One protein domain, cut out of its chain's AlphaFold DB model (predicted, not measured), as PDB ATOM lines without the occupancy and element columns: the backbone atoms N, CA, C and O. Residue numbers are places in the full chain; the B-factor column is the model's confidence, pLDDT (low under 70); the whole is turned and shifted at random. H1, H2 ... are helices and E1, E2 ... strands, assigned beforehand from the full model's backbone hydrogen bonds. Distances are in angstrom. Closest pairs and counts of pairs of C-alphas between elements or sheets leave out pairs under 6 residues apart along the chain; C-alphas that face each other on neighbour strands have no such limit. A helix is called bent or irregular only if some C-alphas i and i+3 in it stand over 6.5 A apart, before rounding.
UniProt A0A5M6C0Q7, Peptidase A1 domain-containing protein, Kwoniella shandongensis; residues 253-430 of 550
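AT A GLANCE: This is residues 253 to 430 of the 550 residues of the protein "Peptidase A1 domain-containing protein" of Kwoniella shandongensis (UniProt A0A5M6C0Q7). A strongly twisted, branched sheet of ten strands folds into one compact body, with the long, sharply bent hairpin of E6 and E7 joined edgewise to the E1 E2 E3 strands. Two short helices pack on opposite faces: H1 near E7, and H2 where the sheet curls round it, while hairpin E9 and E10 extends the sheet beyond E1. The 178 printed residues hold, in order, E1 E2 E3 E4 H1 E5 E6 E7 E8 H2 E9 E10, with mixed parallel and antiparallel pairs; the class is mostly strand, though under half of the residues are in named elements. The radius of gyration of the C-alphas is 15.7 A, and the spans are 43 by 40 by 32 A.

IN THESE COORDINATES: E1, residues 253 to 260, begins at C-alpha 253 (261.393, 158.150, 176.762) and is 22.5 A long. E2 is residues 263 to 273, 29.3 A, and E3 residues 278 to 285, 20.7 A. E4, residues 292 to 294, H1, residues 299 to 303, and E5, residues 320 to 324, follow. E6, residues 338 to 351, spans 24.3 A and bends by 107 degrees at residue 346. E7, residues 354 to 368, spans 30.1 A, bends by 87 degrees at residue 357 and ends at C-alpha 368 (236.516, 147.963, 167.583). E8 is residues 378 to 380, H2 residues 394 to 400, E9 residues 409 to 412, and E10 residues 420 to 424, ending at C-alpha 424 (266.653, 156.715, 170.366).

HOW THE PARTS SIT: E1 E2 E3 and E5 E6 E7 are meanders, each strand the antiparallel neighbour of the one before: N 258 and O 266 are 2.9 A apart, N 271 and O 280 2.9 A, N 322 and O 340 3.0 A, N 349 and O 356 2.8 A. Antiparallel E2 and E6 join them, with N 350 and O 272 at 2.8 A. E8 is parallel to E3, N 379 and O 283 at 2.8 A, and E4 parallel to E7, N 364 and O 293 at 2.9 A. E10 is antiparallel to E1, N 255 and O 420 at 2.9 A, and to E9, N 410 and O 423 at 2.9 A. H1 is on the sheet at a height of 8.0 A; its closest C-alpha pair with E7 is Cys 301 and Ala 367, 5.7 A. H2 is on the opposite face, its C-alpha of Met 398 7.3 A from that of Val 356 of E7. In both helices every O i to N i+4 pair is within hydrogen-bond range.

THE WHOLE: The C-alphas farthest apart are those of Gly 316 and Ser 429, 47.1 A. The printed part has no cut. The links H1 to E5, E5 to E6 and E8 to H2 are long. The pLDDT is under 70 at residues 325 to 337, 386 to 392 and 417 to 418.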
ATOM      1  N   ILE A 253     262.790 157.763 176.573       92.75
ATOM      2  CA  ILE A 253     261.393 158.150 176.762       92.75
ATOM      3  C   ILE A 253     260.756 157.035 177.586       92.75
ATOM      4  O   ILE A 253     260.908 155.855 177.262       92.75
ATOM      5  N   GLU A 254     260.095 157.409 178.677       93.75
ATOM      6  CA  GLU A 254     259.475 156.467 179.607       93.75
ATOM      7  C   GLU A 254     258.286 155.750 178.948       93.75
ATOM      8  O   GLU A 254     257.486 156.363 178.235       93.75
ATOM      9  N   LEU A 255     258.186 154.441 179.187       95.06
ATOM     10  CA  LEU A 255     257.075 153.601 178.753       95.06
ATOM     11  C   LEU A 255     256.251 153.192 179.974       95.06
ATOM     12  O   LEU A 255     256.790 152.684 180.958       95.06
ATOM     13  N   THR A 256     254.936 153.384 179.902       93.31
ATOM     14  CA  THR A 256     254.017 153.029 180.988       93.31
ATOM     15  C   THR A 256     253.487 151.605 180.789       93.31
ATOM     16  O   THR A 256     252.882 151.320 179.755       93.31
ATOM     17  N   PRO A 257     253.673 150.691 181.754       92.00
ATOM     18  CA  PRO A 257     253.088 149.360 181.694       92.00
ATOM     19  C   PRO A 257     251.590 149.410 182.023       92.00
ATOM     20  O   PRO A 257     251.165 149.967 183.038       92.00
ATOM     21  N   VAL A 258     250.767 148.791 181.178       88.06
ATOM     22  CA  VAL A 258     249.341 148.564 181.442       88.06
ATOM     23  C   VAL A 258     249.207 147.224 182.155       88.06
ATOM     24  O   VAL A 258     249.297 146.178 181.523       88.06
ATOM     25  N   MET A 259     249.001 147.241 183.470       85.25
ATOM     26  CA  MET A 259     248.950 146.015 184.280       85.25
ATOM     27  C   MET A 259     247.627 145.245 184.127       85.25
ATOM     28  O   MET A 259     246.547 145.835 184.031       85.25
ATOM     29  N   TRP A 260     247.707 143.916 184.194       77.62
ATOM     30  CA  TRP A 260     246.584 142.988 184.316       77.62
ATOM     31  C   TRP A 260     246.859 142.022 185.473       77.62
ATOM     32  O   TRP A 260     247.611 141.059 185.348       77.62
ATOM     33  N   GLY A 261     246.255 142.294 186.631       82.81
ATOM     34  CA  GLY A 261     246.673 141.645 187.872       82.81
ATOM     35  C   GLY A 261     248.029 142.194 188.309       82.81
ATOM     36  O   GLY A 261     248.141 143.398 188.536       82.81
ATOM     37  N   GLU A 262     249.029 141.320 188.419       80.19
ATOM     38  CA  GLU A 262     250.395 141.676 188.833       80.19
ATOM     39  C   GLU A 262     251.380 141.755 187.642       80.19
ATOM     40  O   GLU A 262     252.463 142.301 187.807       80.19
ATOM     41  N   GLU A 263     250.967 141.343 186.433       79.75
ATOM     42  CA  GLU A 263     251.794 141.314 185.208       79.75
ATOM     43  C   GLU A 263     251.438 142.430 184.198       79.75
ATOM     44  O   GLU A 263     250.270 142.828 184.108       79.75
ATOM     45  N   PRO A 264     252.389 142.942 183.391       85.12
ATOM     46  CA  PRO A 264     252.113 143.933 182.354       85.12
ATOM     47  C   PRO A 264     251.525 143.296 181.084       85.12
ATOM     48  O   PRO A 264     252.143 142.483 180.403       85.12
ATOM     49  N   LEU A 265     250.321 143.740 180.721       83.19
ATOM     50  CA  LEU A 265     249.569 143.328 179.535       83.19
ATOM     51  C   LEU A 265     250.205 143.835 178.231       83.19
ATOM     52  O   LEU A 265     250.204 143.140 177.221       83.19
ATOM     53  N   LEU A 266     250.659 145.086 178.242       88.25
ATOM     54  CA  LEU A 266     251.252 145.819 177.124       88.25
ATOM     55  C   LEU A 266     251.924 147.084 177.670       88.25
ATOM     56  O   LEU A 266     251.718 147.447 178.830       88.25
ATOM     57  N   TYR A 267     252.671 147.787 176.823       93.38
ATOM     58  CA  TYR A 267     253.349 149.029 177.190       93.38
ATOM     59  C   TYR A 267     252.870 150.179 176.305       93.38
ATOM     60  O   TYR A 267     252.730 150.033 175.086       93.38
ATOM     61  N   THR A 268     252.600 151.322 176.929       94.75
ATOM     62  CA  THR A 268     252.194 152.554 176.255       94.75
ATOM     63  C   THR A 268     253.285 153.614 176.304       94.75
ATOM     64  O   THR A 268     254.153 153.618 177.176       94.75
ATOM     65  N   ILE A 269     253.216 154.534 175.352       95.38
ATOM     66  CA  ILE A 269     254.021 155.745 175.275       95.38
ATOM     67  C   ILE A 269     253.075 156.945 175.210       95.38
ATOM     68  O   ILE A 269     252.095 156.929 174.461       95.38
ATOM     69  N   ASP A 270     253.343 157.978 176.005       96.00
ATOM     70  CA  ASP A 270     252.539 159.200 175.993       96.00
ATOM     71  C   ASP A 270     252.938 160.087 174.809       96.00
ATOM     72  O   ASP A 270     254.086 160.521 174.669       96.00
ATOM     73  N   VAL A 271     251.960 160.363 173.946       96.69
ATOM     74  CA  VAL A 271     252.132 161.107 172.697       96.69
ATOM     75  C   VAL A 271     251.193 162.303 172.695       96.69
ATOM     76  O   VAL A 271     249.980 162.150 172.818       96.69
ATOM     77  N   SER A 272     251.741 163.509 172.550       97.12
ATOM     78  CA  SER A 272     250.936 164.733 172.468       97.12
ATOM     79  C   SER A 272     250.690 165.142 171.020       97.12
ATOM     80  O   SER A 272     251.614 165.104 170.212       97.12
ATOM     81  N   VAL A 273     249.459 165.531 170.677       96.75
ATOM     82  CA  VAL A 273     249.043 165.750 169.281       96.75
ATOM     83  C   VAL A 273     248.349 167.094 169.048       96.75
ATOM     84  O   VAL A 273     247.627 167.611 169.906       96.75
ATOM     85  N   GLY A 274     248.538 167.628 167.837       92.75
ATOM     86  CA  GLY A 274     247.916 168.861 167.351       92.75
ATOM     87  C   GLY A 274     248.387 170.131 168.066       92.75
ATOM     88  O   GLY A 274     249.166 170.094 169.015       92.75
ATOM     89  N   GLU A 275     247.879 171.287 167.631       82.06
ATOM     90  CA  GLU A 275     248.206 172.589 168.246       82.06
ATOM     91  C   GLU A 275     247.703 172.716 169.697       82.06
ATOM     92  O   GLU A 275     248.237 173.505 170.473       82.06
ATOM     93  N   GLY A 276     246.691 171.928 170.078       73.62
ATOM     94  CA  GLY A 276     246.214 171.829 171.461       73.62
ATOM     95  C   GLY A 276     247.127 171.012 172.382       73.62
ATOM     96  O   GLY A 276     246.955 171.079 173.596       73.62
ATOM     97  N   ASN A 277     248.084 170.258 171.821       79.38
ATOM     98  CA  ASN A 277     248.998 169.360 172.531       79.38
ATOM     99  C   ASN A 277     248.265 168.411 173.507       79.38
ATOM    100  O   ASN A 277     248.682 168.226 174.651       79.38
ATOM    101  N   ASN A 278     247.155 167.817 173.053       93.94
ATOM    102  CA  ASN A 278     246.416 166.814 173.824       93.94
ATOM    103  C   ASN A 278     247.256 165.538 173.916       93.94
ATOM    104  O   ASN A 278     247.680 165.030 172.881       93.94
ATOM    105  N   THR A 279     247.496 165.020 175.119       96.12
ATOM    106  CA  THR A 279     248.300 163.807 175.331       96.12
ATOM    107  C   THR A 279     247.424 162.555 175.341       96.12
ATOM    108  O   THR A 279     246.396 162.511 176.016       96.12
ATOM    109  N   LEU A 280     247.839 161.535 174.587       96.56
ATOM    110  CA  LEU A 280     247.205 160.224 174.498       96.56
ATOM    111  C   LEU A 280     248.256 159.145 174.774       96.56
ATOM    112  O   LEU A 280     249.314 159.143 174.147       96.56
ATOM    113  N   SER A 281     247.941 158.199 175.655       95.50
ATOM    114  CA  SER A 281     248.769 157.012 175.879       95.50
ATOM    115  C   SER A 281     248.510 156.001 174.760       95.50
ATOM    116  O   SER A 281     247.414 155.435 174.664       95.50
ATOM    117  N   LEU A 282     249.493 155.805 173.880       95.75
ATOM    118  CA  LEU A 282     249.397 154.935 172.705       95.75
ATOM    119  C   LEU A 282     250.181 153.644 172.934       95.75
ATOM    120  O   LEU A 282     251.275 153.678 173.483       95.75
ATOM    121  N   MET A 283     249.645 152.510 172.494       93.81
ATOM    122  CA  MET A 283     250.335 151.217 172.545       93.81
ATOM    123  C   MET A 283     251.577 151.228 171.640       93.81
ATOM    124  O   MET A 283     251.485 151.651 170.487       93.81
ATOM    125  N   LEU A 284     252.724 150.772 172.154       93.12
ATOM    126  CA  LEU A 284     253.985 150.721 171.408       93.12
ATOM    127  C   LEU A 284     254.089 149.398 170.628       93.12
ATOM    128  O   LEU A 284     254.220 148.334 171.232       93.12
ATOM    129  N   ASP A 285     254.039 149.451 169.298       92.50
ATOM    130  CA  ASP A 285     253.794 148.272 168.453       92.50
ATOM    131  C   ASP A 285     254.841 148.135 167.331       92.50
ATOM    132  O   ASP A 285     254.831 148.889 166.359       92.50
ATOM    133  N   THR A 286     255.753 147.163 167.442       92.12
ATOM    134  CA  THR A 286     256.692 146.798 166.362       92.12
ATOM    135  C   THR A 286     256.115 145.791 165.352       92.12
ATOM    136  O   THR A 286     256.745 145.533 164.324       92.12
ATOM    137  N   GLY A 287     254.922 145.245 165.597       88.88
ATOM    138  CA  GLY A 287     254.163 144.408 164.669       88.88
ATOM    139  C   GLY A 287     253.414 145.197 163.586       88.88
ATOM    140  O   GLY A 287     253.201 144.665 162.496       88.88
ATOM    141  N   SER A 288     253.063 146.468 163.816       87.81
ATOM    142  CA  SER A 288     252.409 147.330 162.813       87.81
ATOM    143  C   SER A 288     253.145 148.649 162.537       87.81
ATOM    144  O   SER A 288     254.014 149.070 163.293       87.81
ATOM    145  N   ALA A 289     252.824 149.296 161.410       86.69
ATOM    146  CA  ALA A 289     253.516 150.493 160.903       86.69
ATOM    147  C   ALA A 289     252.776 151.822 161.151       86.69
ATOM    148  O   ALA A 289     253.360 152.895 161.047       86.69
ATOM    149  N   HIS A 290     251.470 151.781 161.425       86.94
ATOM    150  CA  HIS A 290     250.621 152.971 161.346       86.94
ATOM    151  C   HIS A 290     250.346 153.573 162.726       86.94
ATOM    152  O   HIS A 290     249.864 152.887 163.625       86.94
ATOM    153  N   MET A 291     250.566 154.882 162.874       93.12
ATOM    154  CA  MET A 291     250.047 155.631 164.020       93.12
ATOM    155  C   MET A 291     248.562 155.950 163.806       93.12
ATOM    156  O   MET A 291     248.187 156.529 162.780       93.12
ATOM    157  N   TRP A 292     247.716 155.626 164.785       94.75
ATOM    158  CA  TRP A 292     246.294 155.979 164.760       94.75
ATOM    159  C   TRP A 292     245.783 156.441 166.123       94.75
ATOM    160  O   TRP A 292     246.208 155.930 167.159       94.75
ATOM    161  N   ILE A 293     244.857 157.404 166.104       96.75
ATOM    162  CA  ILE A 293     244.265 158.033 167.296       96.75
ATOM    163  C   ILE A 293     242.779 158.370 167.064       96.75
ATOM    164  O   ILE A 293     242.399 158.647 165.923       96.75
ATOM    165  N   PRO A 294     241.922 158.391 168.104       97.19
ATOM    166  CA  PRO A 294     240.525 158.813 168.003       97.19
ATOM    167  C   PRO A 294     240.360 160.218 167.422       97.19
ATOM    168  O   PRO A 294     240.852 161.199 167.986       97.19
ATOM    169  N   ALA A 295     239.620 160.332 166.321       97.19
ATOM    170  CA  ALA A 295     239.168 161.619 165.809       97.19
ATOM    171  C   ALA A 295     238.074 162.205 166.712       97.19
ATOM    172  O   ALA A 295     237.312 161.459 167.341       97.19
ATOM    173  N   THR A 296     237.939 163.531 166.724       95.94
ATOM    174  CA  THR A 296     236.933 164.183 167.565       95.94
ATOM    175  C   THR A 296     235.517 163.751 167.214       95.94
ATOM    176  O   THR A 296     235.061 163.904 166.079       95.94
ATOM    177  N   GLY A 297     234.816 163.219 168.219       93.75
ATOM    178  CA  GLY A 297     233.479 162.647 168.060       93.75
ATOM    179  C   GLY A 297     233.431 161.170 167.643       93.75
ATOM    180  O   GLY A 297     232.346 160.693 167.308       93.75
ATOM    181  N   CYS A 298     234.545 160.423 167.683       97.06
ATOM    182  CA  CYS A 298     234.524 158.963 167.519       97.06
ATOM    183  C   CYS A 298     233.708 158.290 168.643       97.06
ATOM    184  O   CYS A 298     234.198 158.050 169.752       97.06
ATOM    185  N   GLN A 299     232.441 157.970 168.362       96.38
ATOM    186  CA  GLN A 299     231.502 157.477 169.373       96.38
ATOM    187  C   GLN A 299     231.901 156.108 169.943       96.38
ATOM    188  O   GLN A 299     231.707 155.882 171.137       96.38
ATOM    189  N   SER A 300     232.454 155.195 169.140       94.88
ATOM    190  CA  SER A 300     232.935 153.893 169.625       94.88
ATOM    191  C   SER A 300     234.207 154.035 170.457       94.88
ATOM    192  O   SER A 300     234.249 153.489 171.554       94.88
ATOM    193  N   CYS A 301     235.169 154.862 170.032       95.19
ATOM    194  CA  CYS A 301     236.359 155.198 170.820       95.19
ATOM    195  C   CYS A 301     235.982 155.711 172.223       95.19
ATOM    196  O   CYS A 301     236.431 155.167 173.232       95.19
ATOM    197  N   ALA A 302     235.081 156.700 172.288       95.06
ATOM    198  CA  ALA A 302     234.593 157.265 173.545       95.06
ATOM    199  C   ALA A 302     233.787 156.252 174.382       95.06
ATOM    200  O   ALA A 302     233.885 156.244 175.607       95.06
ATOM    201  N   SER A 303     233.020 155.361 173.740       93.06
ATOM    202  CA  SER A 303     232.277 154.290 174.432       93.06
ATOM    203  C   SER A 303     233.197 153.204 175.003       93.06
ATOM    204  O   SER A 303     232.850 152.587 176.006       93.06
ATOM    205  N   SER A 304     234.371 153.004 174.398       88.31
ATOM    206  CA  SER A 304     235.442 152.124 174.884       88.31
ATOM    207  C   SER A 304     236.357 152.792 175.921       88.31
ATOM    208  O   SER A 304     237.211 152.118 176.489       88.31
ATOM    209  N   GLY A 305     236.189 154.095 176.181       92.38
ATOM    210  CA  GLY A 305     236.949 154.857 177.180       92.38
ATOM    211  C   GLY A 305     238.211 155.567 176.673       92.38
ATOM    212  O   GLY A 305     238.971 156.053 177.504       92.38
ATOM    213  N   MET A 306     238.439 155.636 175.356       94.44
ATOM    214  CA  MET A 306     239.621 156.295 174.776       94.44
ATOM    215  C   MET A 306     239.578 157.824 174.914       94.44
ATOM    216  O   MET A 306     238.512 158.436 174.818       94.44
ATOM    217  N   THR A 307     240.754 158.442 175.025       95.31
ATOM    218  CA  THR A 307     240.942 159.898 174.950       95.31
ATOM    219  C   THR A 307     240.675 160.423 173.534       95.31
ATOM    220  O   THR A 307     241.177 159.881 172.552       95.31
ATOM    221  N   ASP A 308     239.901 161.504 173.423       95.12
ATOM    222  CA  ASP A 308     239.668 162.237 172.171       95.12
ATOM    223  C   ASP A 308     240.909 163.079 171.819       95.12
ATOM    224  O   ASP A 308     241.410 163.821 172.666       95.12
ATOM    225  N   SER A 309     241.415 162.994 170.583       96.50
ATOM    226  CA  SER A 309     242.606 163.760 170.169       96.50
ATOM    227  C   SER A 309     242.389 165.275 170.095       96.50
ATOM    228  O   SER A 309     243.356 166.035 170.023       96.50
ATOM    229  N   GLY A 310     241.137 165.742 170.072       95.56
ATOM    230  CA  GLY A 310     240.783 167.127 169.752       95.56
ATOM    231  C   GLY A 310     240.947 167.489 168.269       95.56
ATOM    232  O   GLY A 310     240.791 168.661 167.919       95.56
ATOM    233  N   ILE A 311     241.268 166.519 167.400       95.62
ATOM    234  CA  ILE A 311     241.440 166.718 165.959       95.62
ATOM    235  C   ILE A 311     240.212 166.155 165.214       95.62
ATOM    236  O   ILE A 311     239.983 164.940 165.228       95.62
ATOM    237  N   PRO A 312     239.400 166.994 164.542       94.94
ATOM    238  CA  PRO A 312     238.247 166.534 163.773       94.94
ATOM    239  C   PRO A 312     238.659 165.892 162.441       94.94
ATOM    240  O   PRO A 312     239.687 166.230 161.853       94.94
ATOM    241  N   LEU A 313     237.804 165.009 161.920       94.00
ATOM    242  CA  LEU A 313     237.936 164.464 160.564       94.00
ATOM    243  C   LEU A 313     237.787 165.572 159.510       94.00
ATOM    244  O   LEU A 313     236.920 166.441 159.624       94.00
ATOM    245  N   THR A 314     238.573 165.500 158.437       90.19
ATOM    246  CA  THR A 314     238.391 166.355 157.257       90.19
ATOM    247  C   THR A 314     237.138 165.937 156.483       90.19
ATOM    248  O   THR A 314     236.973 164.769 156.142       90.19
ATOM    249  N   GLU A 315     236.245 166.877 156.164       88.31
ATOM    250  CA  GLU A 315     235.033 166.567 155.393       88.31
ATOM    251  C   GLU A 315     235.387 166.031 153.992       88.31
ATOM    252  O   GLU A 315     236.173 166.633 153.261       88.31
ATOM    253  N   GLY A 316     234.802 164.889 153.611       88.19
ATOM    254  CA  GLY A 316     235.027 164.264 152.303       88.19
ATOM    255  C   GLY A 316     236.368 163.535 152.138       88.19
ATOM    256  O   GLY A 316     236.737 163.219 151.009       88.19
ATOM    257  N   CYS A 317     237.094 163.264 153.228       91.88
ATOM    258  CA  CYS A 317     238.329 162.478 153.199       91.88
ATOM    259  C   CYS A 317     238.128 161.038 152.686       91.88
ATOM    260  O   CYS A 317     237.055 160.446 152.824       91.88
ATOM    261  N   GLN A 318     239.189 160.458 152.115       92.62
ATOM    262  CA  GLN A 318     239.234 159.030 151.803       92.62
ATOM    263  C   GLN A 318     239.336 158.235 153.109       92.62
ATOM    264  O   GLN A 318     240.281 158.429 153.874       92.62
ATOM    265  N   GLN A 319     238.357 157.360 153.355       93.31
ATOM    266  CA  GLN A 319     238.382 156.465 154.506       93.31
ATOM    267  C   GLN A 319     239.280 155.257 154.243       93.31
ATOM    268  O   GLN A 319     239.145 154.592 153.219       93.31
ATOM    269  N   GLU A 320     240.126 154.951 155.220       92.25
ATOM    270  CA  GLU A 320     240.973 153.764 155.279       92.25
ATOM    271  C   GLU A 320     240.550 152.885 156.460       92.25
ATOM    272  O   GLU A 320     240.221 153.391 157.539       92.25
ATOM    273  N   SER A 321     240.578 151.565 156.264       92.25
ATOM    274  CA  SER A 321     240.211 150.572 157.280       92.25
ATOM    275  C   SER A 321     241.369 149.612 157.536       92.25
ATOM    276  O   SER A 321     241.783 148.885 156.634       92.25
ATOM    277  N   ILE A 322     241.861 149.566 158.776       89.19
ATOM    278  CA  ILE A 322     242.951 148.672 159.197       89.19
ATOM    279  C   ILE A 322     242.384 147.598 160.129       89.19
ATOM    280  O   ILE A 322     241.564 147.886 161.000       89.19
ATOM    281  N   THR A 323     242.821 146.352 159.940       87.75
ATOM    282  CA  THR A 323     242.493 145.212 160.808       87.75
ATOM    283  C   THR A 323     243.775 144.650 161.416       87.75
ATOM    284  O   THR A 323     244.731 144.380 160.695       87.75
ATOM    285  N   TYR A 324     243.768 144.464 162.731       81.31
ATOM    286  CA  TYR A 324     244.868 143.972 163.554       81.31
ATOM    287  C   TYR A 324     244.610 142.515 163.960       81.31
ATOM    288  O   TYR A 324     243.461 142.105 164.160       81.31
ATOM    289  N   ALA A 325     245.675 141.718 164.066       69.56
ATOM    290  CA  ALA A 325     245.578 140.292 164.369       69.56
ATOM    291  C   ALA A 325     244.980 140.037 165.766       69.56
ATOM    292  O   ALA A 325     245.265 140.751 166.722       69.56
ATOM    293  N   ALA A 326     244.164 138.989 165.903       54.59
ATOM    294  CA  ALA A 326     243.381 138.752 167.121       54.59
ATOM    295  C   ALA A 326     244.229 138.358 168.348       54.59
ATOM    296  O   ALA A 326     243.769 138.437 169.486       54.59
ATOM    297  N   GLU A 327     245.474 137.937 168.130       53.44
ATOM    298  CA  GLU A 327     246.385 137.502 169.194       53.44
ATOM    299  C   GLU A 327     246.973 138.684 169.990       53.44
ATOM    300  O   GLU A 327     247.326 138.504 171.157       53.44
ATOM    301  N   MET A 328     246.932 139.898 169.418       51.34
ATOM    302  CA  MET A 328     247.302 141.180 170.040       51.34
ATOM    303  C   MET A 328     246.430 141.533 171.264       51.34
ATOM    304  O   MET A 328     246.884 142.212 172.178       51.34
ATOM    305  N   LEU A 329     245.171 141.069 171.313       49.12
ATOM    306  CA  LEU A 329     244.168 141.533 172.296       49.12
ATOM    307  C   LEU A 329     243.476 140.404 173.092       49.12
ATOM    308  O   LEU A 329     242.690 140.671 174.003       49.12
ATOM    309  N   SER A 330     243.764 139.133 172.790       45.44
ATOM    310  CA  SER A 330     243.047 137.969 173.343       45.44
ATOM    311  C   SER A 330     243.486 137.573 174.769       45.44
ATOM    312  O   SER A 330     244.065 136.506 174.974       45.44
ATOM    313  N   PHE A 331     243.160 138.403 175.767       44.62
ATOM    314  CA  PHE A 331     243.415 138.138 177.198       44.62
ATOM    315  C   PHE A 331     242.191 137.746 178.038       44.62
ATOM    316  O   PHE A 331     242.333 137.412 179.209       44.62
ATOM    317  N   ASN A 332     240.985 137.785 177.470       39.34
ATOM    318  CA  ASN A 332     239.742 137.653 178.243       39.34
ATOM    319  C   ASN A 332     238.732 136.703 177.567       39.34
ATOM    320  O   ASN A 332     237.547 137.007 177.453       39.34
ATOM    321  N   GLY A 333     239.230 135.614 176.963       41.47
ATOM    322  CA  GLY A 333     238.448 134.684 176.126       41.47
ATOM    323  C   GLY A 333     237.921 135.270 174.802       41.47
ATOM    324  O   GLY A 333     237.355 134.549 173.983       41.47
ATOM    325  N   GLY A 334     238.105 136.572 174.571       41.72
ATOM    326  CA  GLY A 334     237.690 137.269 173.361       41.72
ATOM    327  C   GLY A 334     238.650 137.049 172.195       41.72
ATOM    328  O   GLY A 334     239.608 137.800 172.033       41.72
ATOM    329  N   THR A 335     238.344 136.084 171.327       41.03
ATOM    330  CA  THR A 335     238.958 135.980 169.994       41.03
ATOM    331  C   THR A 335     238.417 137.092 169.086       41.03
ATOM    332  O   THR A 335     237.455 136.885 168.342       41.03
ATOM    333  N   GLY A 336     238.997 138.289 169.180       51.38
ATOM    334  CA  GLY A 336     238.583 139.467 168.415       51.38
ATOM    335  C   GLY A 336     239.740 140.071 167.629       51.38
ATOM    336  O   GLY A 336     240.754 140.435 168.213       51.38
ATOM    337  N   LEU A 337     239.574 140.209 166.312       64.88
ATOM    338  CA  LEU A 337     240.417 141.095 165.508       64.88
ATOM    339  C   LEU A 337     240.155 142.537 165.962       64.88
ATOM    340  O   LEU A 337     238.996 142.957 165.991       64.88
ATOM    341  N   GLY A 338     241.204 143.291 166.290       81.06
ATOM    342  CA  GLY A 338     241.076 144.739 166.446       81.06
ATOM    343  C   GLY A 338     240.827 145.370 165.076       81.06
ATOM    344  O   GLY A 338     241.395 144.921 164.081       81.06
ATOM    345  N   SER A 339     239.999 146.404 164.976       89.75
ATOM    346  CA  SER A 339     239.853 147.132 163.710       89.75
ATOM    347  C   SER A 339     239.540 148.602 163.914       89.75
ATOM    348  O   SER A 339     238.889 148.994 164.881       89.75
ATOM    349  N   VAL A 340     240.025 149.428 162.990       93.81
ATOM    350  CA  VAL A 340     239.757 150.866 162.961       93.81
ATOM    351  C   VAL A 340     239.363 151.298 161.559       93.81
ATOM    352  O   VAL A 340     239.814 150.716 160.572       93.81
ATOM    353  N   THR A 341     238.530 152.331 161.460       95.56
ATOM    354  CA  THR A 341     238.239 153.015 160.192       95.56
ATOM    355  C   THR A 341     238.326 154.518 160.398       95.56
ATOM    356  O   THR A 341     237.673 155.068 161.285       95.56
ATOM    357  N   GLY A 342     239.137 155.193 159.591       95.56
ATOM    358  CA  GLY A 342     239.505 156.594 159.785       95.56
ATOM    359  C   GLY A 342     239.947 157.277 158.502       95.56
ATOM    360  O   GLY A 342     239.809 156.713 157.424       95.56
ATOM    361  N   CYS A 343     240.501 158.478 158.627       94.38
ATOM    362  CA  CYS A 343     241.123 159.209 157.526       94.38
ATOM    363  C   CYS A 343     242.515 159.687 157.931       94.38
ATOM    364  O   CYS A 343     242.705 160.143 159.059       94.38
ATOM    365  N   TYR A 344     243.482 159.616 157.017       93.06
ATOM    366  CA  TYR A 344     244.794 160.214 157.251       93.06
ATOM    367  C   TYR A 344     244.706 161.741 157.276       93.06
ATOM    368  O   TYR A 344     244.052 162.350 156.429       93.06
ATOM    369  N   SER A 345     245.391 162.345 158.243       92.19
ATOM    370  CA  SER A 345     245.587 163.789 158.350       92.19
ATOM    371  C   SER A 345     246.983 164.072 158.893       92.19
ATOM    372  O   SER A 345     247.450 163.377 159.795       92.19
ATOM    373  N   ASN A 346     247.652 165.091 158.360       92.19
ATOM    374  CA  ASN A 346     248.962 165.509 158.846       92.19
ATOM    375  C   ASN A 346     248.779 166.398 160.083       92.19
ATOM    376  O   ASN A 346     247.976 167.331 160.074       92.19
ATOM    377  N   THR A 347     249.516 166.108 161.153       92.69
ATOM    378  CA  THR A 347     249.435 166.847 162.419       92.69
ATOM    379  C   THR A 347     250.812 166.999 163.062       92.69
ATOM    380  O   THR A 347     251.774 166.334 162.683       92.69
ATOM    381  N   THR A 348     250.917 167.888 164.048       95.00
ATOM    382  CA  THR A 348     252.091 167.919 164.927       95.00
ATOM    383  C   THR A 348     251.971 166.806 165.964       95.00
ATOM    384  O   THR A 348     250.911 166.641 166.569       95.00
ATOM    385  N   VAL A 349     253.053 166.059 166.168       95.50
ATOM    386  CA  VAL A 349     253.163 164.954 167.124       95.50
ATOM    387  C   VAL A 349     254.411 165.163 167.979       95.50
ATOM    388  O   VAL A 349     255.509 165.305 167.447       95.50
ATOM    389  N   THR A 350     254.251 165.166 169.300       95.56
ATOM    390  CA  THR A 350     255.344 165.295 170.268       95.56
ATOM    391  C   THR A 350     255.475 164.017 171.090       95.56
ATOM    392  O   THR A 350     254.507 163.585 171.716       95.56
ATOM    393  N   ILE A 351     256.678 163.437 171.111       93.12
ATOM    394  CA  ILE A 351     257.028 162.243 171.891       93.12
ATOM    395  C   ILE A 351     258.289 162.551 172.709       93.12
ATOM    396  O   ILE A 351     259.354 162.827 172.150       93.12
ATOM    397  N   GLY A 352     258.170 162.541 174.038       91.56
ATOM    398  CA  GLY A 352     259.235 163.012 174.927       91.56
ATOM    399  C   GLY A 352     259.635 164.459 174.612       91.56
ATOM    400  O   GLY A 352     258.812 165.367 174.680       91.56
ATOM    401  N   SER A 353     260.902 164.674 174.249       91.69
ATOM    402  CA  SER A 353     261.448 165.978 173.836       91.69
ATOM    403  C   SER A 353     261.395 166.248 172.323       91.69
ATOM    404  O   SER A 353     261.828 167.316 171.885       91.69
ATOM    405  N   TYR A 354     260.883 165.313 171.515       92.50
ATOM    406  CA  TYR A 354     260.854 165.422 170.056       92.50
ATOM    407  C   TYR A 354     259.484 165.858 169.550       92.50
ATOM    408  O   TYR A 354     258.519 165.111 169.682       92.50
ATOM    409  N   THR A 355     259.413 167.020 168.900       94.38
ATOM    410  CA  THR A 355     258.220 167.488 168.181       94.38
ATOM    411  C   THR A 355     258.428 167.344 166.677       94.38
ATOM    412  O   THR A 355     259.303 167.986 166.096       94.38
ATOM    413  N   VAL A 356     257.601 166.515 166.045       92.81
ATOM    414  CA  VAL A 356     257.549 166.278 164.601       92.81
ATOM    415  C   VAL A 356     256.338 167.011 164.037       92.81
ATOM    416  O   VAL A 356     255.211 166.781 164.471       92.81
ATOM    417  N   HIS A 357     256.554 167.902 163.074       92.69
ATOM    418  CA  HIS A 357     255.473 168.604 162.377       92.69
ATOM    419  C   HIS A 357     255.027 167.834 161.129       92.69
ATOM    420  O   HIS A 357     255.807 167.080 160.550       92.69
ATOM    421  N   ASP A 358     253.777 168.055 160.722       90.19
ATOM    422  CA  ASP A 358     253.161 167.502 159.512       90.19
ATOM    423  C   ASP A 358     253.250 165.967 159.365       90.19
ATOM    424  O   ASP A 358     253.249 165.451 158.247       90.19
ATOM    425  N   PHE A 359     253.278 165.214 160.471       91.25
ATOM    426  CA  PHE A 359     253.296 163.747 160.446       91.25
ATOM    427  C   PHE A 359     251.896 163.188 160.117       91.25
ATOM    428  O   PHE A 359     250.930 163.582 160.781       91.25
ATOM    429  N   PRO A 360     251.739 162.299 159.115       91.62
ATOM    430  CA  PRO A 360     250.449 161.702 158.777       91.62
ATOM    431  C   PRO A 360     250.003 160.678 159.831       91.62
ATOM    432  O   PRO A 360     250.648 159.654 160.049       91.62
ATOM    433  N   VAL A 361     248.849 160.932 160.444       93.44
ATOM    434  CA  VAL A 361     248.221 160.073 161.458       93.44
ATOM    435  C   VAL A 361     246.838 159.648 160.971       93.44
ATOM    436  O   VAL A 361     246.098 160.461 160.411       93.44
ATOM    437  N   LEU A 362     246.460 158.385 161.191       95.06
ATOM    438  CA  LEU A 362     245.100 157.923 160.919       95.06
ATOM    439  C   LEU A 362     244.163 158.397 162.043       95.06
ATOM    440  O   LEU A 362     244.162 157.847 163.145       95.06
ATOM    441  N   LEU A 363     243.349 159.412 161.758       96.62
ATOM    442  CA  LEU A 363     242.302 159.892 162.658       96.62
ATOM    443  C   LEU A 363     241.095 158.953 162.553       96.62
ATOM    444  O   LEU A 363     240.413 158.930 161.524       96.62
ATOM    445  N   VAL A 364     240.833 158.147 163.586       96.69
ATOM    446  CA  VAL A 364     239.825 157.077 163.515       96.69
ATOM    447  C   VAL A 364     238.424 157.574 163.865       96.69
ATOM    448  O   VAL A 364     238.203 158.246 164.869       96.69
ATOM    449  N   SER A 365     237.474 157.234 162.996       96.75
ATOM    450  CA  SER A 365     236.037 157.509 163.119       96.75
ATOM    451  C   SER A 365     235.270 156.371 163.800       96.75
ATOM    452  O   SER A 365     234.217 156.604 164.392       96.75
ATOM    453  N   ASP A 366     235.819 155.155 163.731       95.19
ATOM    454  CA  ASP A 366     235.353 153.965 164.432       95.19
ATOM    455  C   ASP A 366     236.553 153.117 164.883       95.19
ATOM    456  O   ASP A 366     237.535 153.004 164.142       95.19
ATOM    457  N   ALA A 367     236.464 152.517 166.073       92.31
ATOM    458  CA  ALA A 367     237.449 151.580 166.614       92.31
ATOM    459  C   ALA A 367     236.756 150.436 167.376       92.31
ATOM    460  O   ALA A 367     235.903 150.675 168.231       92.31
ATOM    461  N   GLN A 368     237.140 149.191 167.081       89.00
ATOM    462  CA  GLN A 368     236.516 147.963 167.583       89.00
ATOM    463  C   GLN A 368     237.570 146.992 168.136       89.00
ATOM    464  O   GLN A 368     238.673 146.888 167.604       89.00
ATOM    465  N   GLY A 369     237.223 146.262 169.200       80.81
ATOM    466  CA  GLY A 369     238.073 145.235 169.827       80.81
ATOM    467  C   GLY A 369     239.073 145.733 170.884       80.81
ATOM    468  O   GLY A 369     239.563 144.928 171.670       80.81
ATOM    469  N   PHE A 370     239.344 147.039 170.957       80.50
ATOM    470  CA  PHE A 370     240.339 147.625 171.866       80.50
ATOM    471  C   PHE A 370     239.783 147.975 173.259       80.50
ATOM    472  O   PHE A 370     238.662 148.467 173.387       80.50
ATOM    473  N   GLN A 371     240.609 147.812 174.300       77.88
ATOM    474  CA  GLN A 371     240.315 148.261 175.670       77.88
ATOM    475  C   GLN A 371     240.718 149.735 175.846       77.88
ATOM    476  O   GLN A 371     241.822 150.061 176.282       77.88
ATOM    477  N   GLY A 372     239.816 150.634 175.441       76.50
ATOM    478  CA  GLY A 372     240.085 152.071 175.324       76.50
ATOM    479  C   GLY A 372     240.429 152.786 176.634       76.50
ATOM    480  O   GLY A 372     241.124 153.794 176.621       76.50
ATOM    481  N   ASN A 373     240.006 152.228 177.769       78.06
ATOM    482  CA  ASN A 373     240.358 152.688 179.114       78.06
ATOM    483  C   ASN A 373     241.848 152.509 179.471       78.06
ATOM    484  O   ASN A 373     242.271 153.019 180.506       78.06
ATOM    485  N   SER A 374     242.607 151.760 178.662       81.75
ATOM    486  CA  SER A 374     244.044 151.527 178.848       81.75
ATOM    487  C   SER A 374     244.898 152.039 177.685       81.75
ATOM    488  O   SER A 374     246.052 152.395 177.903       81.75
ATOM    489  N   ILE A 375     244.358 152.073 176.459       90.06
ATOM    490  CA  ILE A 375     245.063 152.554 175.260       90.06
ATOM    491  C   ILE A 375     244.170 153.494 174.446       90.06
ATOM    492  O   ILE A 375     243.027 153.168 174.135       90.06
ATOM    493  N   SER A 376     244.701 154.653 174.056       94.75
ATOM    494  CA  SER A 376     243.994 155.648 173.231       94.75
ATOM    495  C   SER A 376     244.494 155.681 171.781       94.75
ATOM    496  O   SER A 376     244.425 156.710 171.114       94.75
ATOM    497  N   GLY A 377     245.006 154.546 171.299       94.62
ATOM    498  CA  GLY A 377     245.522 154.343 169.946       94.62
ATOM    499  C   GLY A 377     246.765 153.453 169.930       94.62
ATOM    500  O   GLY A 377     247.139 152.880 170.957       94.62
ATOM    501  N   ILE A 378     247.408 153.351 168.767       94.19
ATOM    502  CA  ILE A 378     248.669 152.618 168.568       94.19
ATOM    503  C   ILE A 378     249.692 153.559 167.923       94.19
ATOM    504  O   ILE A 378     249.345 154.348 167.039       94.19
ATOM    505  N   LEU A 379     250.952 153.452 168.351       94.50
ATOM    506  CA  LEU A 379     252.119 153.986 167.656       94.50
ATOM    507  C   LEU A 379     252.867 152.826 166.983       94.50
ATOM    508  O   LEU A 379     253.694 152.164 167.612       94.50
ATOM    509  N   GLY A 380     252.561 152.590 165.706       92.00
ATOM    510  CA  GLY A 380     253.259 151.600 164.892       92.00
ATOM    511  C   GLY A 380     254.711 152.001 164.598       92.00
ATOM    512  O   GLY A 380     254.995 153.152 164.258       92.00
ATOM    513  N   LEU A 381     255.625 151.041 164.741       90.81
ATOM    514  CA  LEU A 381     257.072 151.177 164.529       90.81
ATOM    515  C   LEU A 381     257.619 150.269 163.410       90.81
ATOM    516  O   LEU A 381     258.805 150.362 163.079       90.81
ATOM    517  N   GLY A 382     256.796 149.360 162.878       88.12
ATOM    518  CA  GLY A 382     257.144 148.391 161.836       88.12
ATOM    519  C   GLY A 382     257.477 149.043 160.492       88.12
ATOM    520  O   GLY A 382     256.747 149.899 160.011       88.12
ATOM    521  N   ILE A 383     258.570 148.624 159.851       80.38
ATOM    522  CA  ILE A 383     259.100 149.243 158.623       80.38
ATOM    523  C   ILE A 383     258.984 148.267 157.449       80.38
ATOM    524  O   ILE A 383     259.453 147.134 157.547       80.38
ATOM    525  N   SER A 384     258.440 148.720 156.316       76.00
ATOM    526  CA  SER A 384     258.352 147.983 155.043       76.00
ATOM    527  C   SER A 384     258.709 148.894 153.868       76.00
ATOM    528  O   SER A 384     258.372 150.077 153.896       76.00
ATOM    529  N   ASP A 385     259.287 148.319 152.810       70.75
ATOM    530  CA  ASP A 385     259.533 148.987 151.520       70.75
ATOM    531  C   ASP A 385     258.242 149.505 150.833       70.75
ATOM    532  O   ASP A 385     258.316 150.265 149.866       70.75
ATOM    533  N   PHE A 386     257.056 149.084 151.299       61.72
ATOM    534  CA  PHE A 386     255.752 149.421 150.713       61.72
ATOM    535  C   PHE A 386     254.881 150.381 151.532       61.72
ATOM    536  O   PHE A 386     253.865 150.846 151.006       61.72
ATOM    537  N   VAL A 387     255.237 150.710 152.778       62.75
ATOM    538  CA  VAL A 387     254.558 151.812 153.482       62.75
ATOM    539  C   VAL A 387     255.200 153.122 153.031       62.75
ATOM    540  O   VAL A 387     256.416 153.193 152.866       62.75
ATOM    541  N   SER A 388     254.393 154.153 152.770       56.84
ATOM    542  CA  SER A 388     254.907 155.417 152.236       56.84
ATOM    543  C   SER A 388     255.933 156.050 153.180       56.84
ATOM    544  O   SER A 388     255.804 155.965 154.404       56.84
ATOM    545  N   GLU A 389     256.937 156.718 152.601       51.28
ATOM    546  CA  GLU A 389     258.098 157.260 153.328       51.28
ATOM    547  C   GLU A 389     257.712 158.166 154.512       51.28
ATOM    548  O   GLU A 389     258.473 158.286 155.471       51.28
ATOM    549  N   ASP A 390     256.534 158.790 154.473       50.62
ATOM    550  CA  ASP A 390     256.039 159.687 155.522       50.62
ATOM    551  C   ASP A 390     255.194 158.994 156.604       50.62
ATOM    552  O   ASP A 390     255.080 159.537 157.698       50.62
ATOM    553  N   ALA A 391     254.611 157.818 156.335       52.31
ATOM    554  CA  ALA A 391     253.614 157.182 157.210       52.31
ATOM    555  C   ALA A 391     254.096 155.918 157.947       52.31
ATOM    556  O   ALA A 391     253.391 155.446 158.835       52.31
ATOM    557  N   GLY A 392     255.253 155.352 157.579       59.03
ATOM    558  CA  GLY A 392     255.644 154.002 158.018       59.03
ATOM    559  C   GLY A 392     256.274 153.860 159.405       59.03
ATOM    560  O   GLY A 392     256.183 152.789 159.984       59.03
ATOM    561  N   ALA A 393     256.933 154.892 159.936       77.50
ATOM    562  CA  ALA A 393     257.408 154.927 161.324       77.50
ATOM    563  C   ALA A 393     257.888 156.343 161.665       77.50
ATOM    564  O   ALA A 393     258.745 156.889 160.962       77.50
ATOM    565  N   ILE A 394     257.420 156.924 162.774       86.81
ATOM    566  CA  ILE A 394     257.803 158.298 163.153       86.81
ATOM    567  C   ILE A 394     259.322 158.447 163.355       86.81
ATOM    568  O   ILE A 394     259.913 159.443 162.938       86.81
ATOM    569  N   PHE A 395     259.994 157.414 163.880       87.81
ATOM    570  CA  PHE A 395     261.449 157.421 164.066       87.81
ATOM    571  C   PHE A 395     262.239 157.356 162.746       87.81
ATOM    572  O   PHE A 395     263.351 157.881 162.683       87.81
ATOM    573  N   ASN A 396     261.671 156.798 161.667       84.12
ATOM    574  CA  ASN A 396     262.289 156.848 160.336       84.12
ATOM    575  C   ASN A 396     262.273 158.286 159.791       84.12
ATOM    576  O   ASN A 396     263.313 158.801 159.376       84.12
ATOM    577  N   LEU A 397     261.129 158.972 159.900       86.06
ATOM    578  CA  LEU A 397     261.015 160.392 159.561       86.06
ATOM    579  C   LEU A 397     261.976 161.245 160.406       86.06
ATOM    580  O   LEU A 397     262.732 162.034 159.841       86.06
ATOM    581  N   MET A 398     262.013 161.046 161.730       90.00
ATOM    582  CA  MET A 398     262.925 161.753 162.643       90.00
ATOM    583  C   MET A 398     264.403 161.547 162.288       90.00
ATOM    584  O   MET A 398     265.187 162.491 162.392       90.00
ATOM    585  N   TRP A 399     264.797 160.350 161.840       87.94
ATOM    586  CA  TRP A 399     266.141 160.105 161.306       87.94
ATOM    587  C   TRP A 399     266.368 160.873 160.000       87.94
ATOM    588  O   TRP A 399     267.348 161.607 159.877       87.94
ATOM    589  N   ARG A 400     265.435 160.769 159.045       87.25
ATOM    590  CA  ARG A 400     265.538 161.397 157.718       87.25
ATOM    591  C   ARG A 400     265.650 162.925 157.778       87.25
ATOM    592  O   ARG A 400     266.349 163.507 156.952       87.25
ATOM    593  N   ILE A 401     264.999 163.566 158.753       89.56
ATOM    594  CA  ILE A 401     265.070 165.022 158.984       89.56
ATOM    595  C   ILE A 401     266.137 165.436 160.017       89.56
ATOM    596  O   ILE A 401     266.250 166.619 160.334       89.56
ATOM    597  N   GLY A 402     266.939 164.492 160.523       90.38
ATOM    598  CA  GLY A 402     268.090 164.765 161.392       90.38
ATOM    599  C   GLY A 402     267.762 165.131 162.844       90.38
ATOM    600  O   GLY A 402     268.596 165.742 163.509       90.38
ATOM    601  N   MET A 403     266.573 164.778 163.349       91.69
ATOM    602  CA  MET A 403     266.219 164.935 164.770       91.69
ATOM    603  C   MET A 403     266.907 163.898 165.666       91.69
ATOM    604  O   MET A 403     267.274 164.217 166.795       91.69
ATOM    605  N   ILE A 404     267.101 162.672 165.170       90.81
ATOM    606  CA  ILE A 404     267.881 161.619 165.844       90.81
ATOM    607  C   ILE A 404     269.180 161.358 165.076       90.81
ATOM    608  O   ILE A 404     269.231 161.538 163.861       90.81
ATOM    609  N   THR A 405     270.253 160.973 165.773       91.69
ATOM    610  CA  THR A 405     271.612 160.926 165.191       91.69
ATOM    611  C   THR A 405     272.007 159.565 164.623       91.69
ATOM    612  O   THR A 405     273.047 159.458 163.970       91.69
ATOM    613  N   SER A 406     271.178 158.532 164.801       89.88
ATOM    614  CA  SER A 406     271.260 157.291 164.026       89.88
ATOM    615  C   SER A 406     269.887 156.597 163.932       89.88
ATOM    616  O   SER A 406     269.038 156.830 164.799       89.88
ATOM    617  N   PRO A 407     269.638 155.749 162.913       87.31
ATOM    618  CA  PRO A 407     268.381 155.021 162.732       87.31
ATOM    619  C   PRO A 407     268.321 153.788 163.649       87.31
ATOM    620  O   PRO A 407     268.221 152.651 163.187       87.31
ATOM    621  N   LYS A 408     268.439 154.009 164.959       89.25
ATOM    622  CA  LYS A 408     268.395 152.964 165.984       89.25
ATOM    623  C   LYS A 408     267.370 153.297 167.052       89.25
ATOM    624  O   LYS A 408     267.282 154.436 167.511       89.25
ATOM    625  N   VAL A 409     266.666 152.252 167.465       91.50
ATOM    626  CA  VAL A 409     265.692 152.245 168.549       91.50
ATOM    627  C   VAL A 409     266.034 151.054 169.442       91.50
ATOM    628  O   VAL A 409     266.160 149.935 168.949       91.50
ATOM    629  N   GLY A 410     266.227 151.301 170.733       93.75
ATOM    630  CA  GLY A 410     266.267 150.276 171.774       93.75
ATOM    631  C   GLY A 410     264.967 150.324 172.564       93.75
ATOM    632  O   GLY A 410     264.422 151.408 172.753       93.75
ATOM    633  N   ILE A 411     264.465 149.177 173.009       95.12
ATOM    634  CA  ILE A 411     263.265 149.090 173.848       95.12
ATOM    635  C   ILE A 411     263.606 148.177 175.025       95.12
ATOM    636  O   ILE A 411     264.069 147.056 174.819       95.12
ATOM    637  N   TYR A 412     263.387 148.664 176.244       94.31
ATOM    638  CA  TYR A 412     263.489 147.893 177.476       94.31
ATOM    639  C   TYR A 412     262.124 147.856 178.161       94.31
ATOM    640  O   TYR A 412     261.526 148.894 178.442       94.31
ATOM    641  N   LEU A 413     261.640 146.640 178.408       93.44
ATOM    642  CA  LEU A 413     260.340 146.348 179.000       93.44
ATOM    643  C   LEU A 413     260.579 145.616 180.325       93.44
ATOM    644  O   LEU A 413     261.258 144.589 180.335       93.44
ATOM    645  N   ASN A 414     260.053 146.145 181.429       89.06
ATOM    646  CA  ASN A 414     260.232 145.573 182.764       89.06
ATOM    647  C   ASN A 414     258.923 144.980 183.303       89.06
ATOM    648  O   ASN A 414     257.958 145.713 183.531       89.06
ATOM    649  N   ALA A 415     258.943 143.673 183.583       79.56
ATOM    650  CA  ALA A 415     257.844 142.941 184.210       79.56
ATOM    651  C   ALA A 415     257.424 143.551 185.563       79.56
ATOM    652  O   ALA A 415     256.236 143.716 185.819       79.56
ATOM    653  N   GLU A 416     258.383 144.010 186.380       77.94
ATOM    654  CA  GLU A 416     258.131 144.601 187.709       77.94
ATOM    655  C   GLU A 416     257.467 146.000 187.668       77.94
ATOM    656  O   GLU A 416     257.447 146.726 188.666       77.94
ATOM    657  N   GLY A 417     256.952 146.430 186.513       63.97
ATOM    658  CA  GLY A 417     256.113 147.622 186.388       63.97
ATOM    659  C   GLY A 417     256.836 148.965 186.570       63.97
ATOM    660  O   GLY A 417     256.179 149.990 186.748       63.97
ATOM    661  N   THR A 418     258.174 148.990 186.549       69.75
ATOM    662  CA  THR A 418     258.984 150.198 186.802       69.75
ATOM    663  C   THR A 418     260.054 150.426 185.731       69.75
ATOM    664  O   THR A 418     260.632 149.475 185.213       69.75
ATOM    665  N   SER A 419     260.317 151.695 185.390       83.38
ATOM    666  CA  SER A 419     261.397 152.136 184.484       83.38
ATOM    667  C   SER A 419     261.539 151.336 183.176       83.38
ATOM    668  O   SER A 419     262.634 150.898 182.832       83.38
ATOM    669  N   SER A 420     260.438 151.140 182.446       93.88
ATOM    670  CA  SER A 420     260.510 150.708 181.041       93.88
ATOM    671  C   SER A 420     260.833 151.916 180.155       93.88
ATOM    672  O   SER A 420     260.365 153.022 180.429       93.88
ATOM    673  N   GLU A 421     261.636 151.736 179.106       93.75
ATOM    674  CA  GLU A 421     262.120 152.841 178.266       93.75
ATOM    675  C   GLU A 421     262.204 152.486 176.776       93.75
ATOM    676  O   GLU A 421     262.458 151.343 176.391       93.75
ATOM    677  N   ILE A 422     262.056 153.503 175.928       94.12
ATOM    678  CA  ILE A 422     262.505 153.488 174.533       94.12
ATOM    679  C   ILE A 422     263.668 154.476 174.370       94.12
ATOM    680  O   ILE A 422     263.600 155.615 174.829       94.12
ATOM    681  N   VAL A 423     264.745 154.034 173.722       93.31
ATOM    682  CA  VAL A 423     266.014 154.767 173.590       93.31
ATOM    683  C   VAL A 423     266.302 155.031 172.122       93.31
ATOM    684  O   VAL A 423     266.430 154.097 171.329       93.31
ATOM    685  N   LEU A 424     266.426 156.305 171.753       92.44
ATOM    686  CA  LEU A 424     266.653 156.715 170.366       92.44
ATOM    687  C   LEU A 424     268.130 157.035 170.098       92.44
ATOM    688  O   LEU A 424     268.870 157.452 170.985       92.44
ATOM    689  N   SER A 425     268.557 156.905 168.840       89.44
ATOM    690  CA  SER A 425     269.926 157.163 168.340       89.44
ATOM    691  C   SER A 425     271.033 156.221 168.832       89.44
ATOM    692  O   SER A 425     271.857 155.811 168.016       89.44
ATOM    693  N   ASP A 426     271.083 155.889 170.123       87.81
ATOM    694  CA  ASP A 426     272.213 155.197 170.766       87.81
ATOM    695  C   ASP A 426     271.739 154.031 171.652       87.81
ATOM    696  O   ASP A 426     272.064 153.920 172.835       87.81
ATOM    697  N   ALA A 427     270.912 153.164 171.062       89.88
ATOM    698  CA  ALA A 427     270.273 152.021 171.716       89.88
ATOM    699  C   ALA A 427     271.253 151.111 172.483       89.88
ATOM    700  O   ALA A 427     270.926 150.607 173.554       89.88
ATOM    701  N   GLU A 428     272.470 150.918 171.964       89.50
ATOM    702  CA  GLU A 428     273.477 150.042 172.584       89.50
ATOM    703  C   GLU A 428     274.198 150.671 173.788       89.50
ATOM    704  O   GLU A 428     275.052 150.021 174.389       89.50
ATOM    705  N   SER A 429     273.866 151.917 174.141       86.50
ATOM    706  CA  SER A 429     274.385 152.611 175.326       86.50
ATOM    707  C   SER A 429     273.468 152.537 176.554       86.50
ATOM    708  O   SER A 429     273.884 152.964 177.633       86.50
ATOM    709  N   SER A 430     272.236 152.022 176.411       89.12
ATOM    710  CA  SER A 430     271.320 151.852 177.546       89.12
ATOM    711  C   SER A 430     271.944 150.950 178.610       89.12
ATOM    712  O   SER A 430     272.592 149.949 178.299       89.12
TER     713      SER A 430